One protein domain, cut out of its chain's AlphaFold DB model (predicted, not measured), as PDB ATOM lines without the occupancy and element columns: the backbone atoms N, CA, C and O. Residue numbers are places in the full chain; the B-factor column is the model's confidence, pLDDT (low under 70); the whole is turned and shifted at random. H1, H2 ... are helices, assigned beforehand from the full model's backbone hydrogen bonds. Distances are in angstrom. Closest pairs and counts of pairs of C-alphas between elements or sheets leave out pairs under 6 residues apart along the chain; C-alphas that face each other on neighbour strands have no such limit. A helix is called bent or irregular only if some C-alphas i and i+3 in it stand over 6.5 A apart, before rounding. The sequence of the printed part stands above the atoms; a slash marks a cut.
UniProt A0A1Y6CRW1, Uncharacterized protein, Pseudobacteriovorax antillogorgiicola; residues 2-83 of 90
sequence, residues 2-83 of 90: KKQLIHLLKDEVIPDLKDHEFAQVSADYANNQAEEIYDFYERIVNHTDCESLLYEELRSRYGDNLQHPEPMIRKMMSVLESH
ATOM      1  N   LYS A   2       6.579  10.856 -20.120       62.84
ATOM      2  CA  LYS A   2       7.251  11.776 -19.172       62.84
ATOM      3  C   LYS A   2       7.485  11.195 -17.761       62.84
ATOM      4  O   LYS A   2       8.609  11.142 -17.286       62.84
ATOM      5  N   LYS A   3       6.441  10.639 -17.126       65.25
ATOM      6  CA  LYS A   3       6.535  10.020 -15.784       65.25
ATOM      7  C   LYS A   3       7.481   8.809 -15.681       65.25
ATOM      8  O   LYS A   3       8.039   8.602 -14.610       65.25
ATOM      9  N   GLN A   4       7.642   8.022 -16.750       68.50
ATOM     10  CA  GLN A   4       8.548   6.863 -16.779       68.50
ATOM     11  C   GLN A   4      10.003   7.299 -16.928       68.50
ATOM     12  O   GLN A   4      10.848   6.769 -16.220       68.50
ATOM     13  N   LEU A   5      10.288   8.296 -17.774       67.12
ATOM     14  CA  LEU A   5      11.655   8.790 -17.922       67.12
ATOM     15  C   LEU A   5      12.143   9.509 -16.669       67.12
ATOM     16  O   LEU A   5      13.261   9.297 -16.220       67.12
ATOM     17  N   ILE A   6      11.268  10.315 -16.070       68.31
ATOM     18  CA  ILE A   6      11.555  10.957 -14.794       68.31
ATOM     19  C   ILE A   6      11.852   9.894 -13.724       68.31
ATOM     20  O   ILE A   6      12.762  10.096 -12.934       68.31
ATOM     21  N   HIS A   7      11.140   8.757 -13.703       71.44
ATOM     22  CA  HIS A   7      11.473   7.639 -12.807       71.44
ATOM     23  C   HIS A   7      12.823   6.992 -13.142       71.44
ATOM     24  O   HIS A   7      13.601   6.762 -12.234       71.44
ATOM     25  N   LEU A   8      13.142   6.769 -14.418       71.19
ATOM     26  CA  LEU A   8      14.436   6.217 -14.840       71.19
ATOM     27  C   LEU A   8      15.615   7.119 -14.462       71.19
ATOM     28  O   LEU A   8      16.586   6.650 -13.885       71.19
ATOM     29  N   LEU A   9      15.513   8.429 -14.702       69.69
ATOM     30  CA  LEU A   9      16.506   9.396 -14.226       69.69
ATOM     31  C   LEU A   9      16.585   9.381 -12.692       69.69
ATOM     32  O   LEU A   9      17.674   9.438 -12.124       69.69
ATOM     33  N   LYS A  10      15.442   9.248 -12.009       69.06
ATOM     34  CA  LYS A  10      15.399   9.123 -10.550       69.06
ATOM     35  C   LYS A  10      16.047   7.843 -10.030       69.06
ATOM     36  O   LYS A  10      16.679   7.896  -8.989       69.06
ATOM     37  N   ASP A  11      15.928   6.730 -10.731       69.69
ATOM     38  CA  ASP A  11      16.421   5.435 -10.262       69.69
ATOM     39  C   ASP A  11      17.867   5.169 -10.701       69.69
ATOM     40  O   ASP A  11      18.599   4.483  -9.997       69.69
ATOM     41  N   GLU A  12      18.314   5.727 -11.829       67.81
ATOM     42  CA  GLU A  12      19.662   5.480 -12.359       67.81
ATOM     43  C   GLU A  12      20.665   6.587 -12.048       67.81
ATOM     44  O   GLU A  12      21.860   6.316 -11.959       67.81
ATOM     45  N   VAL A  13      20.210   7.831 -11.896       64.62
ATOM     46  CA  VAL A  13      21.102   8.985 -11.735       64.62
ATOM     47  C   VAL A  13      21.106   9.468 -10.288       64.62
ATOM     48  O   VAL A  13      22.168   9.705  -9.724       64.62
ATOM     49  N   ILE A  14      19.944   9.560  -9.631       63.97
ATOM     50  CA  ILE A  14      19.867  10.088  -8.254       63.97
ATOM     51  C   ILE A  14      20.621   9.242  -7.215       63.97
ATOM     52  O   ILE A  14      21.184   9.858  -6.309       63.97
ATOM     53  N   PRO A  15      20.676   7.896  -7.279       63.66
ATOM     54  CA  PRO A  15      21.466   7.128  -6.318       63.66
ATOM     55  C   PRO A  15      22.954   7.472  -6.391       63.66
ATOM     56  O   PRO A  15      23.553   7.755  -5.360       63.66
ATOM     57  N   ASP A  16      23.519   7.589  -7.595       61.19
ATOM     58  CA  ASP A  16      24.923   7.979  -7.765       61.19
ATOM     59  C   ASP A  16      25.171   9.429  -7.315       61.19
ATOM     60  O   ASP A  16      26.196   9.735  -6.702       61.19
ATOM     61  N   LEU A  17      24.200  10.323  -7.550       60.78
ATOM     62  CA  LEU A  17      24.247  11.692  -7.035       60.78
ATOM     63  C   LEU A  17      24.228  11.733  -5.498       60.78
ATOM     64  O   LEU A  17      24.903  12.574  -4.910       60.78
ATOM     65  N   LYS A  18      23.474  10.844  -4.838       58.38
ATOM     66  CA  LYS A  18      23.352  10.786  -3.371       58.38
ATOM     67  C   LYS A  18      24.525  10.094  -2.681       58.38
ATOM     68  O   LYS A  18      24.905  10.537  -1.599       58.38
ATOM     69  N   ASP A  19      25.059   9.029  -3.273       56.75
ATOM     70  CA  ASP A  19      26.044   8.163  -2.621       56.75
ATOM     71  C   ASP A  19      27.497   8.560  -2.930       56.75
ATOM     72  O   ASP A  19      28.385   8.282  -2.117       56.75
ATOM     73  N   HIS A  20      27.764   9.226  -4.063       53.03
ATOM     74  CA  HIS A  20      29.139   9.439  -4.536       53.03
ATOM     75  C   HIS A  20      29.488  10.848  -5.025       53.03
ATOM     76  O   HIS A  20      30.669  11.179  -5.018       53.03
ATOM     77  N   GLU A  21      28.524  11.694  -5.401       53.16
ATOM     78  CA  GLU A  21      28.868  12.925  -6.133       53.16
ATOM     79  C   GLU A  21      28.401  14.245  -5.496       53.16
ATOM     80  O   GLU A  21      29.048  15.261  -5.730       53.16
ATOM     81  N   PHE A  22      27.352  14.264  -4.660       54.72
ATOM     82  CA  PHE A  22      26.925  15.468  -3.936       54.72
ATOM     83  C   PHE A  22      26.976  15.296  -2.410       54.72
ATOM     84  O   PHE A  22      26.514  14.306  -1.843       54.72
ATOM     85  N   ALA A  23      27.406  16.346  -1.708       45.22
ATOM     86  CA  ALA A  23      27.215  16.458  -0.267       45.22
ATOM     87  C   ALA A  23      25.729  16.742   0.049       45.22
ATOM     88  O   ALA A  23      25.295  17.887   0.027       45.22
ATOM     89  N   GLN A  24      24.947  15.694   0.336       52.25
ATOM     90  CA  GLN A  24      23.561  15.750   0.841       52.25
ATOM     91  C   GLN A  24      22.556  16.534  -0.022       52.25
ATOM     92  O   GLN A  24      22.152  17.653   0.292       52.25
ATOM     93  N   VAL A  25      22.035  15.884  -1.060       58.69
ATOM     94  CA  VAL A  25      20.888  16.392  -1.824       58.69
ATOM     95  C   VAL A  25      19.589  15.855  -1.230       58.69
ATOM     96  O   VAL A  25      19.416  14.641  -1.080       58.69
ATOM     97  N   SER A  26      18.642  16.743  -0.914       63.88
ATOM     98  CA  SER A  26      17.292  16.322  -0.526       63.88
ATOM     99  C   SER A  26      16.609  15.595  -1.691       63.88
ATOM    100  O   SER A  26      16.828  15.914  -2.860       63.88
ATOM    101  N   ALA A  27      15.757  14.612  -1.394       63.91
ATOM    102  CA  ALA A  27      15.019  13.891  -2.436       63.91
ATOM    103  C   ALA A  27      14.224  14.845  -3.355       63.91
ATOM    104  O   ALA A  27      14.118  14.589  -4.551       63.91
ATOM    105  N   ASP A  28      13.744  15.967  -2.815       69.12
ATOM    106  CA  ASP A  28      13.000  16.987  -3.556       69.12
ATOM    107  C   ASP A  28      13.862  17.748  -4.565       69.12
ATOM    108  O   ASP A  28      13.437  17.949  -5.699       69.12
ATOM    109  N   TYR A  29      15.094  18.122  -4.204       69.88
ATOM    110  CA  TYR A  29      16.001  18.775  -5.149       69.88
ATOM    111  C   TYR A  29      16.322  17.845  -6.322       69.88
ATOM    112  O   TYR A  29      16.222  18.245  -7.479       69.88
ATOM    113  N   ALA A  30      16.634  16.582  -6.030       67.12
ATOM    114  CA  ALA A  30      16.943  15.597  -7.059       67.12
ATOM    115  C   ALA A  30      15.722  15.300  -7.959       67.12
ATOM    116  O   ALA A  30      15.862  15.117  -9.168       67.12
ATOM    117  N   ASN A  31      14.511  15.330  -7.390       69.12
ATOM    118  CA  ASN A  31      13.268  15.212  -8.145       69.12
ATOM    119  C   ASN A  31      13.046  16.380  -9.113       69.12
ATOM    120  O   ASN A  31      12.733  16.134 -10.277       69.12
ATOM    121  N   ASN A  32      13.224  17.616  -8.644       76.88
ATOM    122  CA  ASN A  32      13.070  18.814  -9.470       76.88
ATOM    123  C   ASN A  32      14.100  18.839 -10.603       76.88
ATOM    124  O   ASN A  32      13.764  19.139 -11.743       76.88
ATOM    125  N   GLN A  33      15.338  18.436 -10.316       76.62
ATOM    126  CA  GLN A  33      16.392  18.354 -11.321       76.62
ATOM    127  C   GLN A  33      16.072  17.357 -12.448       76.62
ATOM    128  O   GLN A  33      16.258  17.678 -13.622       76.62
ATOM    129  N   ALA A  34      15.535  16.178 -12.121       76.62
ATOM    130  CA  ALA A  34      15.122  15.200 -13.131       76.62
ATOM    131  C   ALA A  34      13.976  15.717 -14.023       76.62
ATOM    132  O   ALA A  34      13.944  15.429 -15.220       76.62
ATOM    133  N   GLU A  35      13.041  16.486 -13.454       81.00
ATOM    134  CA  GLU A  35      11.960  17.125 -14.213       81.00
ATOM    135  C   GLU A  35      12.488  18.220 -15.145       81.00
ATOM    136  O   GLU A  35      12.137  18.239 -16.324       81.00
ATOM    137  N   GLU A  36      13.379  19.081 -14.653       84.94
ATOM    138  CA  GLU A  36      13.953  20.177 -15.434       84.94
ATOM    139  C   GLU A  36      14.829  19.683 -16.598       84.94
ATOM    140  O   GLU A  36      14.714  20.212 -17.705       84.94
ATOM    141  N   ILE A  37      15.654  18.646 -16.391       84.19
ATOM    142  CA  ILE A  37      16.450  18.035 -17.471       84.19
ATOM    143  C   ILE A  37      15.537  17.458 -18.554       84.19
ATOM    144  O   ILE A  37      15.789  17.650 -19.744       84.19
ATOM    145  N   TYR A  38      14.484  16.736 -18.159       82.94
ATOM    146  CA  TYR A  38      13.565  16.146 -19.126       82.94
ATOM    147  C   TYR A  38      12.839  17.222 -19.936       82.94
ATOM    148  O   TYR A  38      12.745  17.107 -21.156       82.94
ATOM    149  N   ASP A  39      12.362  18.277 -19.277       85.38
ATOM    150  CA  ASP A  39      11.678  19.386 -19.942       85.38
ATOM    151  C   ASP A  39      12.598  20.118 -20.919       85.38
ATOM    152  O   ASP A  39      12.153  20.549 -21.985       85.38
ATOM    153  N   PHE A  40      13.882  20.249 -20.582       87.69
ATOM    154  CA  PHE A  40      14.879  20.769 -21.506       87.69
ATOM    155  C   PHE A  40      15.065  19.832 -22.701       87.69
ATOM    156  O   PHE A  40      14.913  20.269 -23.841       87.69
ATOM    157  N   TYR A  41      15.300  18.541 -22.453       87.75
ATOM    158  CA  TYR A  41      15.501  17.544 -23.503       87.75
ATOM    159  C   TYR A  41      14.311  17.468 -24.471       87.75
ATOM    160  O   TYR A  41      14.503  17.481 -25.682       87.75
ATOM    161  N   GLU A  42      13.074  17.502 -23.967       86.38
ATOM    162  CA  GLU A  42      11.851  17.513 -24.782       86.38
ATOM    163  C   GLU A  42      11.762  18.734 -25.713       86.38
ATOM    164  O   GLU A  42      11.265  18.617 -26.835       86.38
ATOM    165  N   ARG A  43      12.292  19.892 -25.299       87.94
ATOM    166  CA  ARG A  43      12.343  21.103 -26.138       87.94
ATOM    167  C   ARG A  43      13.400  21.008 -27.231       87.94
ATOM    168  O   ARG A  43      13.175  21.516 -28.327       87.94
ATOM    169  N   ILE A  44      14.537  20.378 -26.938       88.25
ATOM    170  CA  ILE A  44      15.693  20.365 -27.840       88.25
ATOM    171  C   ILE A  44      15.819  19.094 -28.690       88.25
ATOM    172  O   ILE A  44      16.593  19.102 -29.638       88.25
ATOM    173  N   VAL A  45      15.043  18.034 -28.426       85.44
ATOM    174  CA  VAL A  45      15.172  16.714 -29.090       85.44
ATOM    175  C   VAL A  45      15.096  16.761 -30.624       85.44
ATOM    176  O   VAL A  45      15.631  15.892 -31.305       85.44
ATOM    177  N   ASN A  46      14.430  17.775 -31.184       84.19
ATOM    178  CA  ASN A  46      14.292  17.960 -32.632       84.19
ATOM    179  C   ASN A  46      15.326  18.930 -33.231       84.19
ATOM    180  O   ASN A  46      15.321  19.147 -34.442       84.19
ATOM    181  N   HIS A  47      16.190  19.534 -32.412       85.88
ATOM    182  CA  HIS A  47      17.287  20.365 -32.895       85.88
ATOM    183  C   HIS A  47      18.414  19.493 -33.452       85.88
ATOM    184  O   HIS A  47      18.743  18.445 -32.900       85.88
ATOM    185  N   THR A  48      19.053  19.961 -34.525       85.31
ATOM    186  CA  THR A  48      20.237  19.314 -35.115       85.31
ATOM    187  C   THR A  48      21.411  19.229 -34.142       85.31
ATOM    188  O   THR A  48      22.201  18.298 -34.235       85.31
ATOM    189  N   ASP A  49      21.473  20.153 -33.181       89.50
ATOM    190  CA  ASP A  49      22.538  20.255 -32.179       89.50
ATOM    191  C   ASP A  49      22.106  19.721 -30.801       89.50
ATOM    192  O   ASP A  49      22.659  20.117 -29.776       89.50
ATOM    193  N   CYS A  50      21.090  18.846 -30.751       87.31
ATOM    194  CA  CYS A  50      20.518  18.331 -29.502       87.31
ATOM    195  C   CYS A  50      21.580  17.762 -28.548       87.31
ATOM    196  O   CYS A  50      21.522  18.023 -27.352       87.31
ATOM    197  N   GLU A  51      22.541  16.992 -29.058       86.81
ATOM    198  CA  GLU A  51      23.586  16.366 -28.239       86.81
ATOM    199  C   GLU A  51      24.460  17.420 -27.539       86.81
ATOM    200  O   GLU A  51      24.623  17.384 -26.320       86.81
ATOM    201  N   SER A  52      24.948  18.408 -28.295       91.31
ATOM    202  CA  SER A  52      25.765  19.508 -27.773       91.31
ATOM    203  C   SER A  52      24.996  20.353 -26.758       91.31
ATOM    204  O   SER A  52      25.504  20.624 -25.673       91.31
ATOM    205  N   LEU A  53      23.748  20.717 -27.077       91.81
ATOM    206  CA  LEU A  53      22.886  21.500 -26.188       91.81
ATOM    207  C   LEU A  53      22.587  20.751 -24.885       91.81
ATOM    208  O   LEU A  53      22.599  21.345 -23.808       91.81
ATOM    209  N   LEU A  54      22.333  19.443 -24.973       89.75
ATOM    210  CA  LEU A  54      22.079  18.604 -23.808       89.75
ATOM    211  C   LEU A  54      23.321  18.480 -22.924       89.75
ATOM    212  O   LEU A  54      23.218  18.622 -21.706       89.75
ATOM    213  N   TYR A  55      24.492  18.261 -23.522       90.44
ATOM    214  CA  TYR A  55      25.753  18.202 -22.789       90.44
ATOM    215  C   TYR A  55      26.056  19.521 -22.066       90.44
ATOM    216  O   TYR A  55      26.421  19.501 -20.891       90.44
ATOM    217  N   GLU A  56      25.887  20.665 -22.736       91.50
ATOM    218  CA  GLU A  56      26.126  21.985 -22.143       91.50
ATOM    219  C   GLU A  56      25.201  22.264 -20.955       91.50
ATOM    220  O   GLU A  56      25.675  22.710 -19.908       91.50
ATOM    221  N   GLU A  57      23.911  21.936 -21.070       90.12
ATOM    222  CA  GLU A  57      22.942  22.112 -19.983       90.12
ATOM    223  C   GLU A  57      23.289  21.236 -18.771       90.12
ATOM    224  O   GLU A  57      23.332  21.712 -17.632       90.12
ATOM    225  N   LEU A  58      23.593  19.954 -18.999       87.00
ATOM    226  CA  LEU A  58      23.995  19.032 -17.935       87.00
ATOM    227  C   LEU A  58      25.309  19.485 -17.282       87.00
ATOM    228  O   LEU A  58      25.422  19.526 -16.055       87.00
ATOM    229  N   ARG A  59      26.291  19.908 -18.079       86.94
ATOM    230  CA  ARG A  59      27.553  20.448 -17.570       86.94
ATOM    231  C   ARG A  59      27.354  21.725 -16.767       86.94
ATOM    232  O   ARG A  59      27.984  21.865 -15.726       86.94
ATOM    233  N   SER A  60      26.487  22.635 -17.199       86.75
ATOM    234  CA  SER A  60      26.226  23.878 -16.468       86.75
ATOM    235  C   SER A  60      25.543  23.633 -15.121       86.75
ATOM    236  O   SER A  60      25.764  24.394 -14.183       86.75
ATOM    237  N   ARG A  61      24.697  22.603 -15.014       80.81
ATOM    238  CA  ARG A  61      23.963  22.280 -13.779       80.81
ATOM    239  C   ARG A  61      24.806  21.510 -12.772       80.81
ATOM    240  O   ARG A  61      24.727  21.754 -11.567       80.81
ATOM    241  N   TYR A  62      25.591  20.564 -13.272       78.00
ATOM    242  CA  TYR A  62      26.265  19.578 -12.436       78.00
ATOM    243  C   TYR A  62      27.786  19.726 -12.415       78.00
ATOM    244  O   TYR A  62      28.422  19.248 -11.485       78.00
ATOM    245  N   GLY A  63      28.381  20.416 -13.390       78.31
ATOM    246  CA  GLY A  63      29.831  20.506 -13.575       78.31
ATOM    247  C   GLY A  63      30.597  20.964 -12.337       78.31
ATOM    248  O   GLY A  63      31.620  20.372 -12.010       78.31
ATOM    249  N   ASP A  64      30.071  21.967 -11.635       77.06
ATOM    250  CA  ASP A  64      30.713  22.543 -10.449       77.06
ATOM    251  C   ASP A  64      30.372  21.795  -9.149       77.06
ATOM    252  O   ASP A  64      31.028  21.990  -8.128       77.06
ATOM    253  N   ASN A  65      29.339  20.949  -9.180       70.75
ATOM    254  CA  ASN A  65      28.779  20.303  -7.992       70.75
ATOM    255  C   ASN A  65      29.097  18.805  -7.893       70.75
ATOM    256  O   ASN A  65      28.809  18.195  -6.867       70.75
ATOM    257  N   LEU A  66      29.670  18.224  -8.945       71.12
ATOM    258  CA  LEU A  66      30.047  16.818  -9.028       71.12
ATOM    259  C   LEU A  66      31.553  16.641  -8.812       71.12
ATOM    260  O   LEU A  66      32.357  17.428  -9.315       71.12
ATOM    261  N   GLN A  67      31.957  15.568  -8.127       73.44
ATOM    262  CA  GLN A  67      33.368  15.161  -8.072       73.44
ATOM    263  C   GLN A  67      33.864  14.643  -9.429       73.44
ATOM    264  O   GLN A  67      34.999  14.930  -9.824       73.44
ATOM    265  N   HIS A  68      33.014  13.923 -10.163       79.31
ATOM    266  CA  HIS A  68      33.309  13.376 -11.480       79.31
ATOM    267  C   HIS A  68      32.215  13.754 -12.494       79.31
ATOM    268  O   HIS A  68      31.450  12.902 -12.959       79.31
ATOM    269  N   PRO A  69      32.187  15.028 -12.934       77.50
ATOM    270  CA  PRO A  69      31.119  15.539 -13.786       77.50
ATOM    271  C   PRO A  69      31.022  14.840 -15.143       77.50
ATOM    272  O   PRO A  69      29.932  14.495 -15.579       77.50
ATOM    273  N   GLU A  70      32.149  14.586 -15.811       84.00
ATOM    274  CA  GLU A  70      32.186  13.945 -17.138       84.00
ATOM    275  C   GLU A  70      31.517  12.552 -17.159       84.00
ATOM    276  O   GLU A  70      30.615  12.347 -17.977       84.00
ATOM    277  N   PRO A  71      31.895  11.591 -16.286       84.69
ATOM    278  CA  PRO A  71      31.221  10.293 -16.208       84.69
ATOM    279  C   PRO A  71      29.714  10.388 -15.951       84.69
ATOM    280  O   PRO A  71      28.937   9.684 -16.598       84.69
ATOM    281  N   MET A  72      29.297  11.273 -15.043       80.38
ATOM    282  CA  MET A  72      27.891  11.426 -14.679       80.38
ATOM    283  C   MET A  72      27.066  12.043 -15.810       80.38
ATOM    284  O   MET A  72      25.997  11.536 -16.149       80.38
ATOM    285  N   ILE A  73      27.587  13.093 -16.450       85.75
ATOM    286  CA  ILE A  73      26.951  13.740 -17.603       85.75
ATOM    287  C   ILE A  73      26.780  12.726 -18.739       85.75
ATOM    288  O   ILE A  73      25.689  12.612 -19.294       85.75
ATOM    289  N   ARG A  74      27.808  11.920 -19.039       87.38
ATOM    290  CA  ARG A  74      27.713  10.850 -20.050       87.38
ATOM    291  C   ARG A  74      26.650   9.812 -19.701       87.38
ATOM    292  O   ARG A  74      25.906   9.388 -20.584       87.38
ATOM    293  N   LYS A  75      26.552   9.413 -18.428       84.50
ATOM    294  CA  LYS A  75      25.510   8.488 -17.959       84.50
ATOM    295  C   LYS A  75      24.115   9.086 -18.157       84.50
ATOM    296  O   LYS A  75      23.261   8.438 -18.753       84.50
ATOM    297  N   MET A  76      23.904  10.330 -17.722       83.81
ATOM    298  CA  MET A  76      22.639  11.053 -17.900       83.81
ATOM    299  C   MET A  76      22.247  11.144 -19.381       83.81
ATOM    300  O   MET A  76      21.116  10.810 -19.727       83.81
ATOM    301  N   MET A  77      23.180  11.526 -20.258       87.19
ATOM    302  CA  MET A  77      22.944  11.565 -21.706       87.19
ATOM    303  C   MET A  77      22.534  10.196 -22.251       87.19
ATOM    304  O   MET A  77      21.528  10.096 -22.945       87.19
ATOM    305  N   SER A  78      23.239   9.127 -21.871       87.19
ATOM    306  CA  SER A  78      22.927   7.768 -22.326       87.19
ATOM    307  C   SER A  78      21.525   7.303 -21.908       87.19
ATOM    308  O   SER A  78      20.816   6.688 -22.710       87.19
ATOM    309  N   VAL A  79      21.088   7.629 -20.685       83.56
ATOM    310  CA  VAL A  79      19.730   7.317 -20.203       83.56
ATOM    311  C   VAL A  79      18.673   8.060 -21.024       83.56
ATOM    312  O   VAL A  79      17.668   7.457 -21.411       83.56
ATOM    313  N   LEU A  80      18.910   9.346 -21.309       84.00
ATOM    314  CA  LEU A  80      18.013  10.200 -22.093       84.00
ATOM    315  C   LEU A  80      17.908   9.727 -23.550       84.00
ATOM    316  O   LEU A  80      16.804   9.583 -24.069       84.00
ATOM    317  N   GLU A  81      19.035   9.411 -24.187       82.75
ATOM    318  CA  GLU A  81      19.090   8.910 -25.567       82.75
ATOM    319  C   GLU A  81      18.455   7.529 -25.733       82.75
ATOM    320  O   GLU A  81      17.837   7.250 -26.759       82.75
ATOM    321  N   SER A  82      18.578   6.662 -24.724       81.62
ATOM    322  CA  SER A  82      17.957   5.330 -24.735       81.62
ATOM    323  C   SER A  82      16.431   5.395 -24.632       81.62
ATOM    324  O   SER A  82      15.735   4.421 -24.928       81.62
ATOM    325  N   HIS A  83      15.897   6.545 -24.224       77.75
ATOM    326  CA  HIS A  83      14.481   6.753 -23.971       77.75
ATOM    327  C   HIS A  83      14.060   8.165 -24.421       77.75
ATOM    328  O   HIS A  83      13.637   8.992 -23.605       77.75
TER     329      HIS A  83
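Overview. This is residues 2 to 83 of the 90 residues of an uncharacterized protein of Pseudobacteriovorax antillogorgiicola (UniProt A0A1Y6CRW1). Two helices, H3 and H4, lie side by side as a hairpin, and H1 and H5 cross one side of it as a second layer, H1 on H3 and H5 on H4. H1 also meets H5, and these four helices make a closed round of contacts, while the short helix H2 sits at one end and touches no helix. The printed part has 82 residues with five named helices, in the order H1, H2, H3, H4, H5, and no named strand; the class is all helix. The whole is compact, with a radius of gyration of the C-alphas of 11.9 A, and the C-alphas span 36 by 25 by 18 A along their three main axes.

Along the chain. The printed part begins with H1, residues 2 to 12, whose C-alpha 2 stands at (7.251, 11.776, -19.172); it measures 15.5 A from first to last C-alpha. After one residue comes H2, residues 14 to 21, 9.7 A long. H2 is irregular, but only just: C-alphas 18 and 21 are 6.53 A apart. H3, residues 27 to 44, is the longest helix with 18 residues and 26.2 A; it runs from C-alpha 27 at (15.019, 13.891, -2.436) to C-alpha 44 at (15.693, 20.365, -27.840). H4, residues 50 to 62, is 18.1 A long. H5, residues 69 to 82, is 19.9 A long and ends with C-alpha 82 at (17.957, 5.330, -24.735).

Arrangement. H1 touches H3, and H3 touches H1 with residues 30 to 38 alone. Their closest C-alphas, those of Ile 6 and Ala 34, are 5.8 A apart, and the two helices run opposite ways at a steep tilt of 55 degrees. H1 and H2 meet only through their link. H2 is close to H3 but not clearly touching it: the closest C-alphas, those of Ile 14 and Ala 30, are 6.4 A apart. Their lines stand about perpendicular, but only just, at 72 degrees. H3 and H4 form a helical hairpin, opposite ways at a shallow tilt of 23 degrees. They touch through residues 37 to 44 of H3 alone, and the closest C-alphas are those of Ile 44 and Cys 50, 5.5 A apart. H4 and H5 form a second helical hairpin, opposite ways at a steep tilt of 44 degrees, with the C-alphas of Leu 58 and Ile 73 closest at 6.1 A. H5 touches H1 with residues 76 to 80 alone; the closest C-alphas are those of Leu 9 and Val 79, 7.1 A apart, and the helices run opposite ways at a steep tilt of 39 degrees. H3 and H5 are close but not clearly touching, with the C-alphas of Tyr 41 and Leu 80 closest at 7.9 A. The packing of the helices is mostly crossed, with 1 of 4 touching pairs at a shallow tilt. H4 is apart from H1 and from H2, and H2 is only just apart from H5, with a closest distance of 8.3 A between C-alphas. Every O i to N i+4 pair is within hydrogen-bond range in H1, H3, H4 and H5; in H2 it is 3 of 4.

Size, cuts and confidence. The two C-alphas farthest apart, those of Gln 24 and Thr 48, are 36.3 A from each other. The C-alphas of the first and last printed residues, Lys 2 and His 83, are 10.0 A apart. The printed part has no cut. No link is long: those from H1 to H2, H2 to H3 and H3 to H4 are tight, and that from H4 to H5 is short but not tight. The mean pLDDT of the printed part is 76.3, and 28 residues are under 70, namely residues 2 to 6 and 9 to 31.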